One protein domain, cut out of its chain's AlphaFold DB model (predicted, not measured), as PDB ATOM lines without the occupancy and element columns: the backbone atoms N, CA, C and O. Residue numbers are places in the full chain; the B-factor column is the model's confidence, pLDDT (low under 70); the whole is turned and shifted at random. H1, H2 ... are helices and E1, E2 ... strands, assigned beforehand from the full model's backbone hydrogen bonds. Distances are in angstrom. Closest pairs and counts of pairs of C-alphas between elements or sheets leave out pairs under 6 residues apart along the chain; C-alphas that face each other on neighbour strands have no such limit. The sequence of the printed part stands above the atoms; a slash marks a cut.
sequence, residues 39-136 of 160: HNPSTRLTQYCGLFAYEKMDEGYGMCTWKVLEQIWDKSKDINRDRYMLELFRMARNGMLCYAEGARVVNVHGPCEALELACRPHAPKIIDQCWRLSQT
ATOM      1  N   HIS A  39     -17.047  13.750   3.272       65.12
ATOM      2  CA  HIS A  39     -17.402  14.265   1.935       65.12
ATOM      3  C   HIS A  39     -16.222  14.603   0.997       65.12
ATOM      4  O   HIS A  39     -16.059  15.751   0.586       65.12
ATOM      5  N   ASN A  40     -15.374  13.618   0.689       80.00
ATOM      6  CA  ASN A  40     -14.282  13.776  -0.263       80.00
ATOM      7  C   ASN A  40     -14.751  13.227  -1.619       80.00
ATOM      8  O   ASN A  40     -15.057  12.027  -1.695       80.00
ATOM      9  N   PRO A  41     -14.804  14.063  -2.675       87.56
ATOM     10  CA  PRO A  41     -15.165  13.626  -4.015       87.56
ATOM     11  C   PRO A  41     -14.368  12.414  -4.490       87.56
ATOM     12  O   PRO A  41     -14.968  11.469  -4.996       87.56
ATOM     13  N   SER A  42     -13.052  12.380  -4.251       86.94
ATOM     14  CA  SER A  42     -12.186  11.298  -4.724       86.94
ATOM     15  C   SER A  42     -12.595   9.962  -4.118       86.94
ATOM     16  O   SER A  42     -12.860   9.012  -4.843       86.94
ATOM     17  N   THR A  43     -12.692   9.889  -2.788       85.44
ATOM     18  CA  THR A  43     -13.033   8.647  -2.078       85.44
ATOM     19  C   THR A  43     -14.396   8.124  -2.504       85.44
ATOM     20  O   THR A  43     -14.579   6.921  -2.671       85.44
ATOM     21  N   ARG A  44     -15.356   9.031  -2.697       85.88
ATOM     22  CA  ARG A  44     -16.710   8.669  -3.101       85.88
ATOM     23  C   ARG A  44     -16.761   8.192  -4.544       85.88
ATOM     24  O   ARG A  44     -17.347   7.149  -4.784       85.88
ATOM     25  N   LEU A  45     -16.090   8.864  -5.477       88.75
ATOM     26  CA  LEU A  45     -15.985   8.394  -6.862       88.75
ATOM     27  C   LEU A  45     -15.335   7.005  -6.938       88.75
ATOM     28  O   LEU A  45     -15.832   6.140  -7.655       88.75
ATOM     29  N   THR A  46     -14.295   6.753  -6.138       88.00
ATOM     30  CA  THR A  46     -13.617   5.450  -6.112       88.00
ATOM     31  C   THR A  46     -14.523   4.310  -5.624       88.00
ATOM     32  O   THR A  46     -14.437   3.197  -6.142       88.00
ATOM     33  N   GLN A  47     -15.449   4.573  -4.693       86.75
ATOM     34  CA  GLN A  47     -16.425   3.570  -4.231       86.75
ATOM     35  C   GLN A  47     -17.326   3.056  -5.363       86.75
ATOM     36  O   GLN A  47     -17.755   1.904  -5.334       86.75
ATOM     37  N   TYR A  48     -17.581   3.883  -6.377       87.38
ATOM     38  CA  TYR A  48     -18.445   3.536  -7.501       87.38
ATOM     39  C   TYR A  48     -17.702   2.875  -8.666       87.38
ATOM     40  O   TYR A  48     -18.348   2.452  -9.619       87.38
ATOM     41  N   CYS A  49     -16.376   2.712  -8.598       89.62
ATOM     42  CA  CYS A  49     -15.606   2.150  -9.711       89.62
ATOM     43  C   CYS A  49     -15.983   0.708 -10.060       89.62
ATOM     44  O   CYS A  49     -15.968   0.350 -11.236       89.62
ATOM     45  N   GLY A  50     -16.361  -0.108  -9.070       88.12
ATOM     46  CA  GLY A  50     -16.835  -1.471  -9.320       88.12
ATOM     47  C   GLY A  50     -18.139  -1.492 -10.120       88.12
ATOM     48  O   GLY A  50     -18.228  -2.183 -11.132       88.12
ATOM     49  N   LEU A  51     -19.118  -0.678  -9.707       88.06
ATOM     50  CA  LEU A  51     -20.392  -0.519 -10.417       88.06
ATOM     51  C   LEU A  51     -20.173   0.080 -11.807       88.06
ATOM     52  O   LEU A  51     -20.698  -0.428 -12.784       88.06
ATOM     53  N   PHE A  52     -19.333   1.107 -11.919       90.25
ATOM     54  CA  PHE A  52     -19.021   1.744 -13.193       90.25
ATOM     55  C   PHE A  52     -18.391   0.782 -14.202       90.25
ATOM     56  O   PHE A  52     -18.790   0.767 -15.365       90.25
ATOM     57  N   ALA A  53     -17.433  -0.039 -13.767       90.12
ATOM     58  CA  ALA A  53     -16.829  -1.053 -14.624       90.12
ATOM     59  C   ALA A  53     -17.851  -2.115 -15.051       90.12
ATOM     60  O   ALA A  53     -17.879  -2.483 -16.223       90.12
ATOM     61  N   TYR A  54     -18.702  -2.559 -14.121       88.75
ATOM     62  CA  TYR A  54     -19.764  -3.520 -14.401       88.75
ATOM     63  C   TYR A  54     -20.767  -2.968 -15.422       88.75
ATOM     64  O   TYR A  54     -20.922  -3.563 -16.483       88.75
ATOM     65  N   GLU A  55     -21.371  -1.800 -15.176       89.00
ATOM     66  CA  GLU A  55     -22.376  -1.218 -16.081       89.00
ATOM     67  C   GLU A  55     -21.797  -0.905 -17.467       89.00
ATOM     68  O   GLU A  55     -22.468  -1.103 -18.474       89.00
ATOM     69  N   LYS A  56     -20.535  -0.449 -17.553       87.06
ATOM     70  CA  LYS A  56     -19.879  -0.213 -18.852       87.06
ATOM     71  C   LYS A  56     -19.766  -1.484 -19.693       87.06
ATOM     72  O   LYS A  56     -19.801  -1.384 -20.921       87.06
ATOM     73  N   MET A  57     -19.579  -2.639 -19.055       84.75
ATOM     74  CA  MET A  57     -19.499  -3.932 -19.736       84.75
ATOM     75  C   MET A  57     -20.886  -4.515 -20.017       84.75
ATOM     76  O   MET A  57     -21.120  -4.984 -21.127       84.75
ATOM     77  N   ASP A  58     -21.795  -4.453 -19.043       83.69
ATOM     78  CA  ASP A  58     -23.134  -5.058 -19.098       83.69
ATOM     79  C   ASP A  58     -24.036  -4.378 -20.139       83.69
ATOM     80  O   ASP A  58     -24.675  -5.035 -20.954       83.69
ATOM     81  N   GLU A  59     -24.001  -3.046 -20.204       75.44
ATOM     82  CA  GLU A  59     -24.770  -2.272 -21.184       75.44
ATOM     83  C   GLU A  59     -24.179  -2.336 -22.611       75.44
ATOM     84  O   GLU A  59     -24.706  -1.725 -23.541       75.44
ATOM     85  N   GLY A  60     -23.062  -3.046 -22.811       67.31
ATOM     86  CA  GLY A  60     -22.456  -3.276 -24.128       67.31
ATOM     87  C   GLY A  60     -21.805  -2.049 -24.777       67.31
ATOM     88  O   GLY A  60     -21.308  -2.140 -25.897       67.31
ATOM     89  N   TYR A  61     -21.774  -0.900 -24.094       66.31
ATOM     90  CA  TYR A  61     -21.203   0.329 -24.647       66.31
ATOM     91  C   TYR A  61     -19.674   0.379 -24.544       66.31
ATOM     92  O   TYR A  61     -19.038   1.055 -25.348       66.31
ATOM     93  N   GLY A  62     -19.059  -0.251 -23.532       80.00
ATOM     94  CA  GLY A  62     -17.611  -0.164 -23.272       80.00
ATOM     95  C   GLY A  62     -17.104   1.245 -22.910       80.00
ATOM     96  O   GLY A  62     -15.945   1.433 -22.539       80.00
ATOM     97  N   MET A  63     -17.981   2.245 -22.949       86.56
ATOM     98  CA  MET A  63     -17.720   3.662 -22.722       86.56
ATOM     99  C   MET A  63     -18.724   4.227 -21.722       86.56
ATOM    100  O   MET A  63     -19.803   3.667 -21.524       86.56
ATOM    101  N   CYS A  64     -18.373   5.335 -21.073       89.50
ATOM    102  CA  CYS A  64     -19.338   6.023 -20.229       89.50
ATOM    103  C   CYS A  64     -20.424   6.692 -21.081       89.50
ATOM    104  O   CYS A  64     -20.124   7.502 -21.958       89.50
ATOM    105  N   THR A  65     -21.687   6.378 -20.799       89.81
ATOM    106  CA  THR A  65     -22.863   7.012 -21.407       89.81
ATOM    107  C   THR A  65     -23.791   7.537 -20.317       89.81
ATOM    108  O   THR A  65     -23.661   7.178 -19.146       89.81
ATOM    109  N   TRP A  66     -24.765   8.373 -20.686       87.00
ATOM    110  CA  TRP A  66     -25.780   8.830 -19.732       87.00
ATOM    111  C   TRP A  66     -26.547   7.662 -19.093       87.00
ATOM    112  O   TRP A  66     -26.782   7.682 -17.890       87.00
ATOM    113  N   LYS A  67     -26.837   6.610 -19.869       89.00
ATOM    114  CA  LYS A  67     -27.513   5.401 -19.381       89.00
ATOM    115  C   LYS A  67     -26.690   4.666 -18.317       89.00
ATOM    116  O   LYS A  67     -27.225   4.292 -17.282       89.00
ATOM    117  N   VAL A  68     -25.376   4.534 -18.520       89.81
ATOM    118  CA  VAL A  68     -24.461   3.964 -17.512       89.81
ATOM    119  C   VAL A  68     -24.494   4.778 -16.212       89.81
ATOM    120  O   VAL A  68     -24.545   4.209 -15.127       89.81
ATOM    121  N   LEU A  69     -24.497   6.113 -16.302       89.38
ATOM    122  CA  LEU A  69     -24.576   6.981 -15.120       89.38
ATOM    123  C   LEU A  69     -25.912   6.849 -14.378       89.38
ATOM    124  O   LEU A  69     -25.928   6.896 -13.149       89.38
ATOM    125  N   GLU A  70     -27.010   6.687 -15.115       88.75
ATOM    126  CA  GLU A  70     -28.347   6.447 -14.569       88.75
ATOM    127  C   GLU A  70     -28.414   5.105 -13.826       88.75
ATOM    128  O   GLU A  70     -28.815   5.079 -12.665       88.75
ATOM    129  N   GLN A  71     -27.893   4.023 -14.415       88.12
ATOM    130  CA  GLN A  71     -27.824   2.709 -13.759       88.12
ATOM    131  C   GLN A  71     -26.991   2.731 -12.473       88.12
ATOM    132  O   GLN A  71     -27.389   2.174 -11.449       88.12
ATOM    133  N   ILE A  72     -25.840   3.409 -12.492       86.81
ATOM    134  CA  ILE A  72     -25.003   3.569 -11.293       86.81
ATOM    135  C   ILE A  72     -25.754   4.349 -10.223       86.81
ATOM    136  O   ILE A  72     -25.686   3.991  -9.050       86.81
ATOM    137  N   TRP A  73     -26.467   5.405 -10.614       85.56
ATOM    138  CA  TRP A  73     -27.272   6.190  -9.694       85.56
ATOM    139  C   TRP A  73     -28.376   5.346  -9.050       85.56
ATOM    140  O   TRP A  73     -28.450   5.299  -7.819       85.56
ATOM    141  N   ASP A  74     -29.168   4.632  -9.843       86.56
ATOM    142  CA  ASP A  74     -30.268   3.808  -9.344       86.56
ATOM    143  C   ASP A  74     -29.756   2.706  -8.410       86.56
ATOM    144  O   ASP A  74     -30.213   2.587  -7.271       86.56
ATOM    145  N   LYS A  75     -28.692   1.996  -8.805       83.00
ATOM    146  CA  LYS A  75     -28.061   0.976  -7.953       83.00
ATOM    147  C   LYS A  75     -27.424   1.581  -6.695       83.00
ATOM    148  O   LYS A  75     -27.499   0.993  -5.617       83.00
ATOM    149  N   SER A  76     -26.830   2.776  -6.780       78.31
ATOM    150  CA  SER A  76     -26.258   3.466  -5.611       78.31
ATOM    151  C   SER A  76     -27.321   3.886  -4.595       78.31
ATOM    152  O   SER A  76     -27.077   3.826  -3.386       78.31
ATOM    153  N   LYS A  77     -28.510   4.272  -5.066       77.19
ATOM    154  CA  LYS A  77     -29.646   4.633  -4.220       77.19
ATOM    155  C   LYS A  77     -30.131   3.426  -3.423       77.19
ATOM    156  O   LYS A  77     -30.416   3.572  -2.234       77.19
ATOM    157  N   ASP A  78     -30.168   2.255  -4.042       73.12
ATOM    158  CA  ASP A  78     -30.628   1.031  -3.388       73.12
ATOM    159  C   ASP A  78     -29.600   0.491  -2.384       73.12
ATOM    160  O   ASP A  78     -29.968   0.070  -1.287       73.12
ATOM    161  N   ILE A  79     -28.307   0.566  -2.717       67.00
ATOM    162  CA  ILE A  79     -27.225   0.013  -1.888       67.00
ATOM    163  C   ILE A  79     -26.834   0.967  -0.750       67.00
ATOM    164  O   ILE A  79     -26.731   0.555   0.403       67.00
ATOM    165  N   ASN A  80     -26.611   2.247  -1.059       62.81
ATOM    166  CA  ASN A  80     -26.012   3.206  -0.126       62.81
ATOM    167  C   ASN A  80     -26.995   4.277   0.369       62.81
ATOM    168  O   ASN A  80     -26.626   5.070   1.235       62.81
ATOM    169  N   ARG A  81     -28.224   4.337  -0.179       68.56
ATOM    170  CA  ARG A  81     -29.188   5.440   0.038       68.56
ATOM    171  C   ARG A  81     -28.561   6.828  -0.141       68.56
ATOM    172  O   ARG A  81     -29.007   7.808   0.458       68.56
ATOM    173  N   ASP A  82     -27.507   6.912  -0.947       66.44
ATOM    174  CA  ASP A  82     -26.602   8.050  -0.940       66.44
ATOM    175  C   ASP A  82     -26.992   9.056  -2.026       66.44
ATOM    176  O   ASP A  82     -26.913   8.775  -3.220       66.44
ATOM    177  N   ARG A  83     -27.406  10.262  -1.617       75.75
ATOM    178  CA  ARG A  83     -27.677  11.365  -2.554       75.75
ATOM    179  C   ARG A  83     -26.409  12.051  -3.054       75.75
ATOM    180  O   ARG A  83     -26.478  12.830  -4.007       75.75
ATOM    181  N   TYR A  84     -25.266  11.756  -2.447       79.81
ATOM    182  CA  TYR A  84     -24.010  12.428  -2.735       79.81
ATOM    183  C   TYR A  84     -23.487  12.141  -4.148       79.81
ATOM    184  O   TYR A  84     -22.801  12.977  -4.726       79.81
ATOM    185  N   MET A  85     -23.857  11.013  -4.765       82.38
ATOM    186  CA  MET A  85     -23.471  10.723  -6.153       82.38
ATOM    187  C   MET A  85     -24.077  11.735  -7.143       82.38
ATOM    188  O   MET A  85     -23.367  12.263  -7.998       82.38
ATOM    189  N   LEU A  86     -25.358  12.101  -6.989       84.94
ATOM    190  CA  LEU A  86     -25.960  13.172  -7.794       84.94
ATOM    191  C   LEU A  86     -25.283  14.516  -7.550       84.94
ATOM    192  O   LEU A  86     -25.117  15.301  -8.484       84.94
ATOM    193  N   GLU A  87     -24.914  14.795  -6.303       88.31
ATOM    194  CA  GLU A  87     -24.180  16.008  -5.967       88.31
ATOM    195  C   GLU A  87     -22.839  16.034  -6.703       88.31
ATOM    196  O   GLU A  87     -22.563  16.994  -7.412       88.31
ATOM    197  N   LEU A  88     -22.067  14.947  -6.658       88.31
ATOM    198  CA  LEU A  88     -20.815  14.799  -7.401       88.31
ATOM    199  C   LEU A  88     -20.999  14.986  -8.906       88.31
ATOM    200  O   LEU A  88     -20.218  15.704  -9.527       88.31
ATOM    201  N   PHE A  89     -22.046  14.409  -9.494       88.75
ATOM    202  CA  PHE A  89     -22.339  14.586 -10.916       88.75
ATOM    203  C   PHE A  89     -22.678  16.035 -11.267       88.75
ATOM    204  O   PHE A  89     -22.231  16.538 -12.300       88.75
ATOM    205  N   ARG A  90     -23.422  16.732 -10.400       90.12
ATOM    206  CA  ARG A  90     -23.690  18.169 -10.547       90.12
ATOM    207  C   ARG A  90     -22.414  18.988 -10.393       90.12
ATOM    208  O   ARG A  90     -22.173  19.871 -11.209       90.12
ATOM    209  N   MET A  91     -21.577  18.675  -9.404       90.19
ATOM    210  CA  MET A  91     -20.297  19.351  -9.193       90.19
ATOM    211  C   MET A  91     -19.375  19.196 -10.406       90.19
ATOM    212  O   MET A  91     -18.822  20.187 -10.876       90.19
ATOM    213  N   ALA A  92     -19.268  17.984 -10.953       91.25
ATOM    214  CA  ALA A  92     -18.482  17.709 -12.151       91.25
ATOM    215  C   ALA A  92     -19.030  18.454 -13.377       91.25
ATOM    216  O   ALA A  92     -18.270  19.041 -14.138       91.25
ATOM    217  N   ARG A  93     -20.357  18.475 -13.568       90.00
ATOM    218  CA  ARG A  93     -20.993  19.198 -14.683       90.00
ATOM    219  C   ARG A  93     -20.771  20.709 -14.597       90.00
ATOM    220  O   ARG A  93     -20.590  21.352 -15.622       90.00
ATOM    221  N   ASN A  94     -20.758  21.253 -13.384       91.25
ATOM    222  CA  ASN A  94     -20.544  22.676 -13.135       91.25
ATOM    223  C   ASN A  94     -19.053  23.064 -13.089       91.25
ATOM    224  O   ASN A  94     -18.741  24.196 -12.730       91.25
ATOM    225  N   GLY A  95     -18.130  22.144 -13.403       88.00
ATOM    226  CA  GLY A  95     -16.689  22.416 -13.414       88.00
ATOM    227  C   GLY A  95     -16.095  22.705 -12.032       88.00
ATOM    228  O   GLY A  95     -15.084  23.391 -11.929       88.00
ATOM    229  N   MET A  96     -16.727  22.220 -10.958       90.69
ATOM    230  CA  MET A  96     -16.272  22.450  -9.579       90.69
ATOM    231  C   MET A  96     -15.287  21.385  -9.084       90.69
ATOM    232  O   MET A  96     -14.705  21.542  -8.008       90.69
ATOM    233  N   LEU A  97     -15.110  20.304  -9.848       93.06
ATOM    234  CA  LEU A  97     -14.154  19.240  -9.565       93.06
ATOM    235  C   LEU A  97     -12.917  19.391 -10.444       93.06
ATOM    236  O   LEU A  97     -13.026  19.709 -11.625       93.06
ATOM    237  N   CYS A  98     -11.755  19.126  -9.865       92.62
ATOM    238  CA  CYS A  98     -10.462  19.230 -10.514       92.62
ATOM    239  C   CYS A  98      -9.562  18.055 -10.132       92.62
ATOM    240  O   CYS A  98      -9.768  17.401  -9.110       92.62
ATOM    241  N   TYR A  99      -8.516  17.841 -10.924       92.00
ATOM    242  CA  TYR A  99      -7.395  16.971 -10.584       92.00
ATOM    243  C   TYR A  99      -6.063  17.673 -10.858       92.00
ATOM    244  O   TYR A  99      -5.981  18.616 -11.649       92.00
ATOM    245  N   ALA A 100      -5.003  17.213 -10.196       88.62
ATOM    246  CA  ALA A 100      -3.653  17.702 -10.444       88.62
ATOM    247  C   ALA A 100      -2.988  16.930 -11.596       88.62
ATOM    248  O   ALA A 100      -2.965  15.694 -11.625       88.62
ATOM    249  N   GLU A 101      -2.397  17.665 -12.531       86.44
ATOM    250  CA  GLU A 101      -1.558  17.138 -13.601       86.44
ATOM    251  C   GLU A 101      -0.201  17.847 -13.589       86.44
ATOM    252  O   GLU A 101      -0.024  18.938 -14.141       86.44
ATOM    253  N   GLY A 102       0.765  17.233 -12.902       84.44
ATOM    254  CA  GLY A 102       2.040  17.881 -12.606       84.44
ATOM    255  C   GLY A 102       1.816  19.120 -11.737       84.44
ATOM    256  O   GLY A 102       1.263  19.015 -10.646       84.44
ATOM    257  N   ALA A 103       2.223  20.289 -12.236       81.06
ATOM    258  CA  ALA A 103       2.028  21.578 -11.564       81.06
ATOM    259  C   ALA A 103       0.708  22.281 -11.934       81.06
ATOM    260  O   ALA A 103       0.446  23.382 -11.452       81.06
ATOM    261  N   ARG A 104      -0.107  21.692 -12.818       85.88
ATOM    262  CA  ARG A 104      -1.363  22.290 -13.285       85.88
ATOM    263  C   ARG A 104      -2.552  21.686 -12.550       85.88
ATOM    264  O   ARG A 104      -2.573  20.486 -12.281       85.88
ATOM    265  N   VAL A 105      -3.557  22.513 -12.288       88.44
ATOM    266  CA  VAL A 105      -4.885  22.068 -11.852       88.44
ATOM    267  C   VAL A 105      -5.784  22.061 -13.081       88.44
ATOM    268  O   VAL A 105      -5.889  23.073 -13.770       88.44
ATOM    269  N   VAL A 106      -6.378  20.908 -13.378       91.50
ATOM    270  CA  VAL A 106      -7.227  20.700 -14.555       91.50
ATOM    271  C   VAL A 106      -8.654  20.443 -14.090       91.50
ATOM    272  O   VAL A 106      -8.879  19.616 -13.204       91.50
ATOM    273  N   ASN A 107      -9.605  21.163 -14.682       93.25
ATOM    274  CA  ASN A 107     -11.023  20.996 -14.396       93.25
ATOM    275  C   ASN A 107     -11.531  19.683 -14.995       93.25
ATOM    276  O   ASN A 107     -11.143  19.293 -16.090       93.25
ATOM    277  N   VAL A 108     -12.438  19.032 -14.278       93.81
ATOM    278  CA  VAL A 108     -13.180  17.870 -14.757       93.81
ATOM    279  C   VAL A 108     -14.469  18.357 -15.412       93.81
ATOM    280  O   VAL A 108     -15.243  19.097 -14.800       93.81
ATOM    281  N   HIS A 109     -14.729  17.914 -16.637       91.81
ATOM    282  CA  HIS A 109     -15.873  18.288 -17.457       91.81
ATOM    283  C   HIS A 109     -16.938  17.192 -17.450       91.81
ATOM    284  O   HIS A 109     -17.210  16.497 -18.429       91.81
ATOM    285  N   GLY A 110     -17.620  17.089 -16.312       93.19
ATOM    286  CA  GLY A 110     -18.809  16.261 -16.182       93.19
ATOM    287  C   GLY A 110     -18.590  14.881 -15.557       93.19
ATOM    288  O   GLY A 110     -17.475  14.467 -15.239       93.19
ATOM    289  N   PRO A 111     -19.701  14.167 -15.317       92.56
ATOM    290  CA  PRO A 111     -19.721  12.956 -14.497       92.56
ATOM    291  C   PRO A 111     -18.978  11.772 -15.117       92.56
ATOM    292  O   PRO A 111     -18.327  11.020 -14.394       92.56
ATOM    293  N   CYS A 112     -19.043  11.620 -16.443       93.31
ATOM    294  CA  CYS A 112     -18.311  10.564 -17.135       93.31
ATOM    295  C   CYS A 112     -16.805  10.743 -16.998       93.31
ATOM    296  O   CYS A 112     -16.127   9.813 -16.581       93.31
ATOM    297  N   GLU A 113     -16.295  11.945 -17.269       94.31
ATOM    298  CA  GLU A 113     -14.870  12.222 -17.112       94.31
ATOM    299  C   GLU A 113     -14.424  12.021 -15.656       94.31
ATOM    300  O   GLU A 113     -13.385  11.411 -15.414       94.31
ATOM    301  N   ALA A 114     -15.240  12.440 -14.681       94.06
ATOM    302  CA  ALA A 114     -14.945  12.228 -13.267       94.06
ATOM    303  C   ALA A 114     -14.746  10.741 -12.925       94.06
ATOM    304  O   ALA A 114     -13.752  10.377 -12.299       94.06
ATOM    305  N   LEU A 115     -15.665   9.872 -13.355       93.00
ATOM    306  CA  LEU A 115     -15.557   8.431 -13.115       93.00
ATOM    307  C   LEU A 115     -14.433   7.795 -13.937       93.00
ATOM    308  O   LEU A 115     -13.682   6.978 -13.412       93.00
ATOM    309  N   GLU A 116     -14.252   8.185 -15.196       93.50
ATOM    310  CA  GLU A 116     -13.185   7.639 -16.036       93.50
ATOM    311  C   GLU A 116     -11.792   8.004 -15.534       93.50
ATOM    312  O   GLU A 116     -10.885   7.184 -15.641       93.50
ATOM    313  N   LEU A 117     -11.610   9.195 -14.963       93.75
ATOM    314  CA  LEU A 117     -10.363   9.617 -14.332       93.75
ATOM    315  C   LEU A 117     -10.152   8.941 -12.971       93.75
ATOM    316  O   LEU A 117      -9.045   8.469 -12.698       93.75
ATOM    317  N   ALA A 118     -11.189   8.864 -12.133       92.25
ATOM    318  CA  ALA A 118     -11.101   8.258 -10.804       92.25
ATOM    319  C   ALA A 118     -10.910   6.732 -10.852       92.25
ATOM    320  O   ALA A 118     -10.253   6.171  -9.979       92.25
ATOM    321  N   CYS A 119     -11.454   6.064 -11.872       91.25
ATOM    322  CA  CYS A 119     -11.488   4.604 -11.982       91.25
ATOM    323  C   CYS A 119     -10.463   4.025 -12.966       91.25
ATOM    324  O   CYS A 119     -10.594   2.871 -13.378       91.25
ATOM    325  N   ARG A 120      -9.441   4.794 -13.372       87.38
ATOM    326  CA  ARG A 120      -8.388   4.265 -14.257       87.38
ATOM    327  C   ARG A 120      -7.641   3.114 -13.570       87.38
ATOM    328  O   ARG A 120      -7.157   3.307 -12.459       87.38
ATOM    329  N   PRO A 121      -7.435   1.969 -14.244       82.38
ATOM    330  CA  PRO A 121      -6.832   0.786 -13.624       82.38
ATOM    331  C   PRO A 121      -5.351   0.959 -13.257       82.38
ATOM    332  O   PRO A 121      -4.887   0.360 -12.294       82.38
ATOM    333  N   HIS A 122      -4.600   1.773 -14.006       76.81
ATOM    334  CA  HIS A 122      -3.143   1.896 -13.833       76.81
ATOM    335  C   HIS A 122      -2.685   3.236 -13.245       76.81
ATOM    336  O   HIS A 122      -1.543   3.352 -12.813       76.81
ATOM    337  N   ALA A 123      -3.547   4.255 -13.239       83.50
ATOM    338  CA  ALA A 123      -3.208   5.591 -12.746       83.50
ATOM    339  C   ALA A 123      -4.485   6.394 -12.434       83.50
ATOM    340  O   ALA A 123      -4.810   7.337 -13.170       83.50
ATOM    341  N   PRO A 124      -5.252   6.002 -11.399       87.19
ATOM    342  CA  PRO A 124      -6.441   6.742 -10.999       87.19
ATOM    343  C   PRO A 124      -6.050   8.156 -10.567       87.19
ATOM    344  O   PRO A 124      -5.051   8.367  -9.874       87.19
ATOM    345  N   LYS A 125      -6.820   9.148 -11.007       90.81
ATOM    346  CA  LYS A 125      -6.613  10.539 -10.606       90.81
ATOM    347  C   LYS A 125      -7.348  10.814  -9.303       90.81
ATOM    348  O   LYS A 125      -8.494  10.409  -9.128       90.81
ATOM    349  N   ILE A 126      -6.690  11.559  -8.419       90.06
ATOM    350  CA  ILE A 126      -7.327  12.117  -7.230       90.06
ATOM    351  C   ILE A 126      -8.121  13.340  -7.679       90.06
ATOM    352  O   ILE A 126      -7.542  14.312  -8.169       90.06
ATOM    353  N   ILE A 127      -9.440  13.260  -7.531       91.50
ATOM    354  CA  ILE A 127     -10.369  14.321  -7.916       91.50
ATOM    355  C   ILE A 127     -10.908  14.971  -6.653       91.50
ATOM    356  O   ILE A 127     -11.483  14.295  -5.805       91.50
ATOM    357  N   ASP A 128     -10.768  16.281  -6.537       91.19
ATOM    358  CA  ASP A 128     -11.311  17.040  -5.413       91.19
ATOM    359  C   ASP A 128     -11.910  18.358  -5.910       91.19
ATOM    360  O   ASP A 128     -11.895  18.666  -7.102       91.19
ATOM    361  N   GLN A 129     -12.474  19.144  -5.005       89.44
ATOM    362  CA  GLN A 129     -12.973  20.470  -5.319       89.44
ATOM    363  C   GLN A 129     -11.811  21.368  -5.759       89.44
ATOM    364  O   GLN A 129     -10.763  21.421  -5.110       89.44
ATOM    365  N   CYS A 130     -12.006  22.110  -6.849       87.06
ATOM    366  CA  CYS A 130     -10.955  22.922  -7.466       87.06
ATOM    367  C   CYS A 130     -10.291  23.905  -6.496       87.06
ATOM    368  O   CYS A 130      -9.070  24.049  -6.501       87.06
ATOM    369  N   TRP A 131     -11.074  24.530  -5.612       81.75
ATOM    370  CA  TRP A 131     -10.560  25.480  -4.621       81.75
ATOM    371  C   TRP A 131      -9.650  24.834  -3.568       81.75
ATOM    372  O   TRP A 131      -8.830  25.522  -2.969       81.75
ATOM    373  N   ARG A 132      -9.777  23.523  -3.323       79.56
ATOM    374  CA  ARG A 132      -8.911  22.805  -2.381       79.56
ATOM    375  C   ARG A 132      -7.564  22.474  -3.024       79.56
ATOM    376  O   ARG A 132      -6.533  22.580  -2.370       79.56
ATOM    377  N   LEU A 133      -7.567  22.142  -4.315       73.44
ATOM    378  CA  LEU A 133      -6.352  21.863  -5.089       73.44
ATOM    379  C   LEU A 133      -5.572  23.130  -5.466       73.44
ATOM    380  O   LEU A 133      -4.356  23.078  -5.633       73.44
ATOM    381  N   SER A 134      -6.223  24.288  -5.558       64.00
ATOM    382  CA  SER A 134      -5.516  25.559  -5.752       64.00
ATOM    383  C   SER A 134      -4.792  26.054  -4.491       64.00
ATOM    384  O   SER A 134      -3.895  26.886  -4.593       64.00
ATOM    385  N   GLN A 135      -5.138  25.531  -3.306       60.81
ATOM    386  CA  GLN A 135      -4.463  25.847  -2.040       60.81
ATOM    387  C   GLN A 135      -3.211  24.996  -1.787       60.81
ATOM    388  O   GLN A 135      -2.393  25.341  -0.930       60.81
ATOM    389  N   THR A 136      -3.021  23.897  -2.524       56.75
ATOM    390  CA  THR A 136      -1.776  23.127  -2.464       56.75
ATOM    391  C   THR A 136      -0.641  23.940  -3.086       56.75
ATOM    392  O   THR A 136      -0.622  24.186  -4.290       56.75
TER     393      THR A 136
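What this domain is: This is residues 39 to 136 of the 160 residues of an uncharacterized protein of Strongylocentrotus purpuratus (UniProt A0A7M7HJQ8). A small three-stranded sheet makes one end of the domain, with the helices H1, H4 and H5 on one of its faces and the short H6 on the other. H5 sits near the middle, with H1 and H4 crossing it, and the pair H2 and H3 makes the opposite end. The printed part has 98 residues with six named helices and three named strands, in the order H1 H2 H3 H4 E1 E2 H5 E3 H6; the sheet runs E2 E1 E3, antiparallel, and the class is mostly helix. It is compact, with a radius of gyration of the C-alphas of 13.0 A and spans of 38 by 27 by 19 A.

Where its parts are: Strand E1 is residues 97 to 101, 13.4 A long, from C-alpha 97 at (-14.154, 19.240, -9.565). E2 is residues 104 to 107 and E3 residues 127 to 129. H5 is residues 111 to 118, 10.5 A, H4 residues 84 to 93, 14.1 A, and H1 residues 41 to 47, 10.1 A, beginning at C-alpha 41, (-15.165, 13.626, -4.015). H2 is residues 49 to 58, 14.0 A, and H3, the longest helix, residues 66 to 80, 20.4 A. H6, residues 130 to 133, ends at C-alpha 133, (-6.352, 21.863, -5.089).

How they stand to each other: E1 and E2 form a hairpin, with N 99 and O 106 2.9 A apart, within hydrogen-bond range. E1 and E3 are antiparallel, with N 98 and O 128 at 2.8 A. E2, H5 and E3 form a split strand-helix-strand unit, two strands running the same way with E1 between them, and its crossover is right-handed. H5, on the sheet at a height of 9.9 A, touches H4, about perpendicular at 79 degrees; their closest C-alphas, of Phe 89 and Pro 111, are 4.7 A apart. H5 also touches H1 at 78 degrees, about perpendicular, closest at the C-alphas of Thr 46 and Ala 118, 6.0 A. H6 is on the opposite face from H5, over E1, at a height of 7.6 A. H2 touches H3 at a steep tilt of 50 degrees, opposite ways, closest at the C-alphas of Glu 55 and Val 68, 5.8 A; H3 does so with residues 68 to 72 alone. H2 and H3 are not on the sheet. Every O i to N i+4 pair is within hydrogen-bond range in H1, H2, H3, H4 and H5; H6 is too short for one.

The domain as a whole: The C-alphas farthest apart, of Gly 60 and Gln 135, are 40.7 A apart. The printed part has no cut, and no link is long. The mean pLDDT of the printed part is 85.0; residues 39, 60 to 61, 79 to 82 and 134 to 136 are under 70.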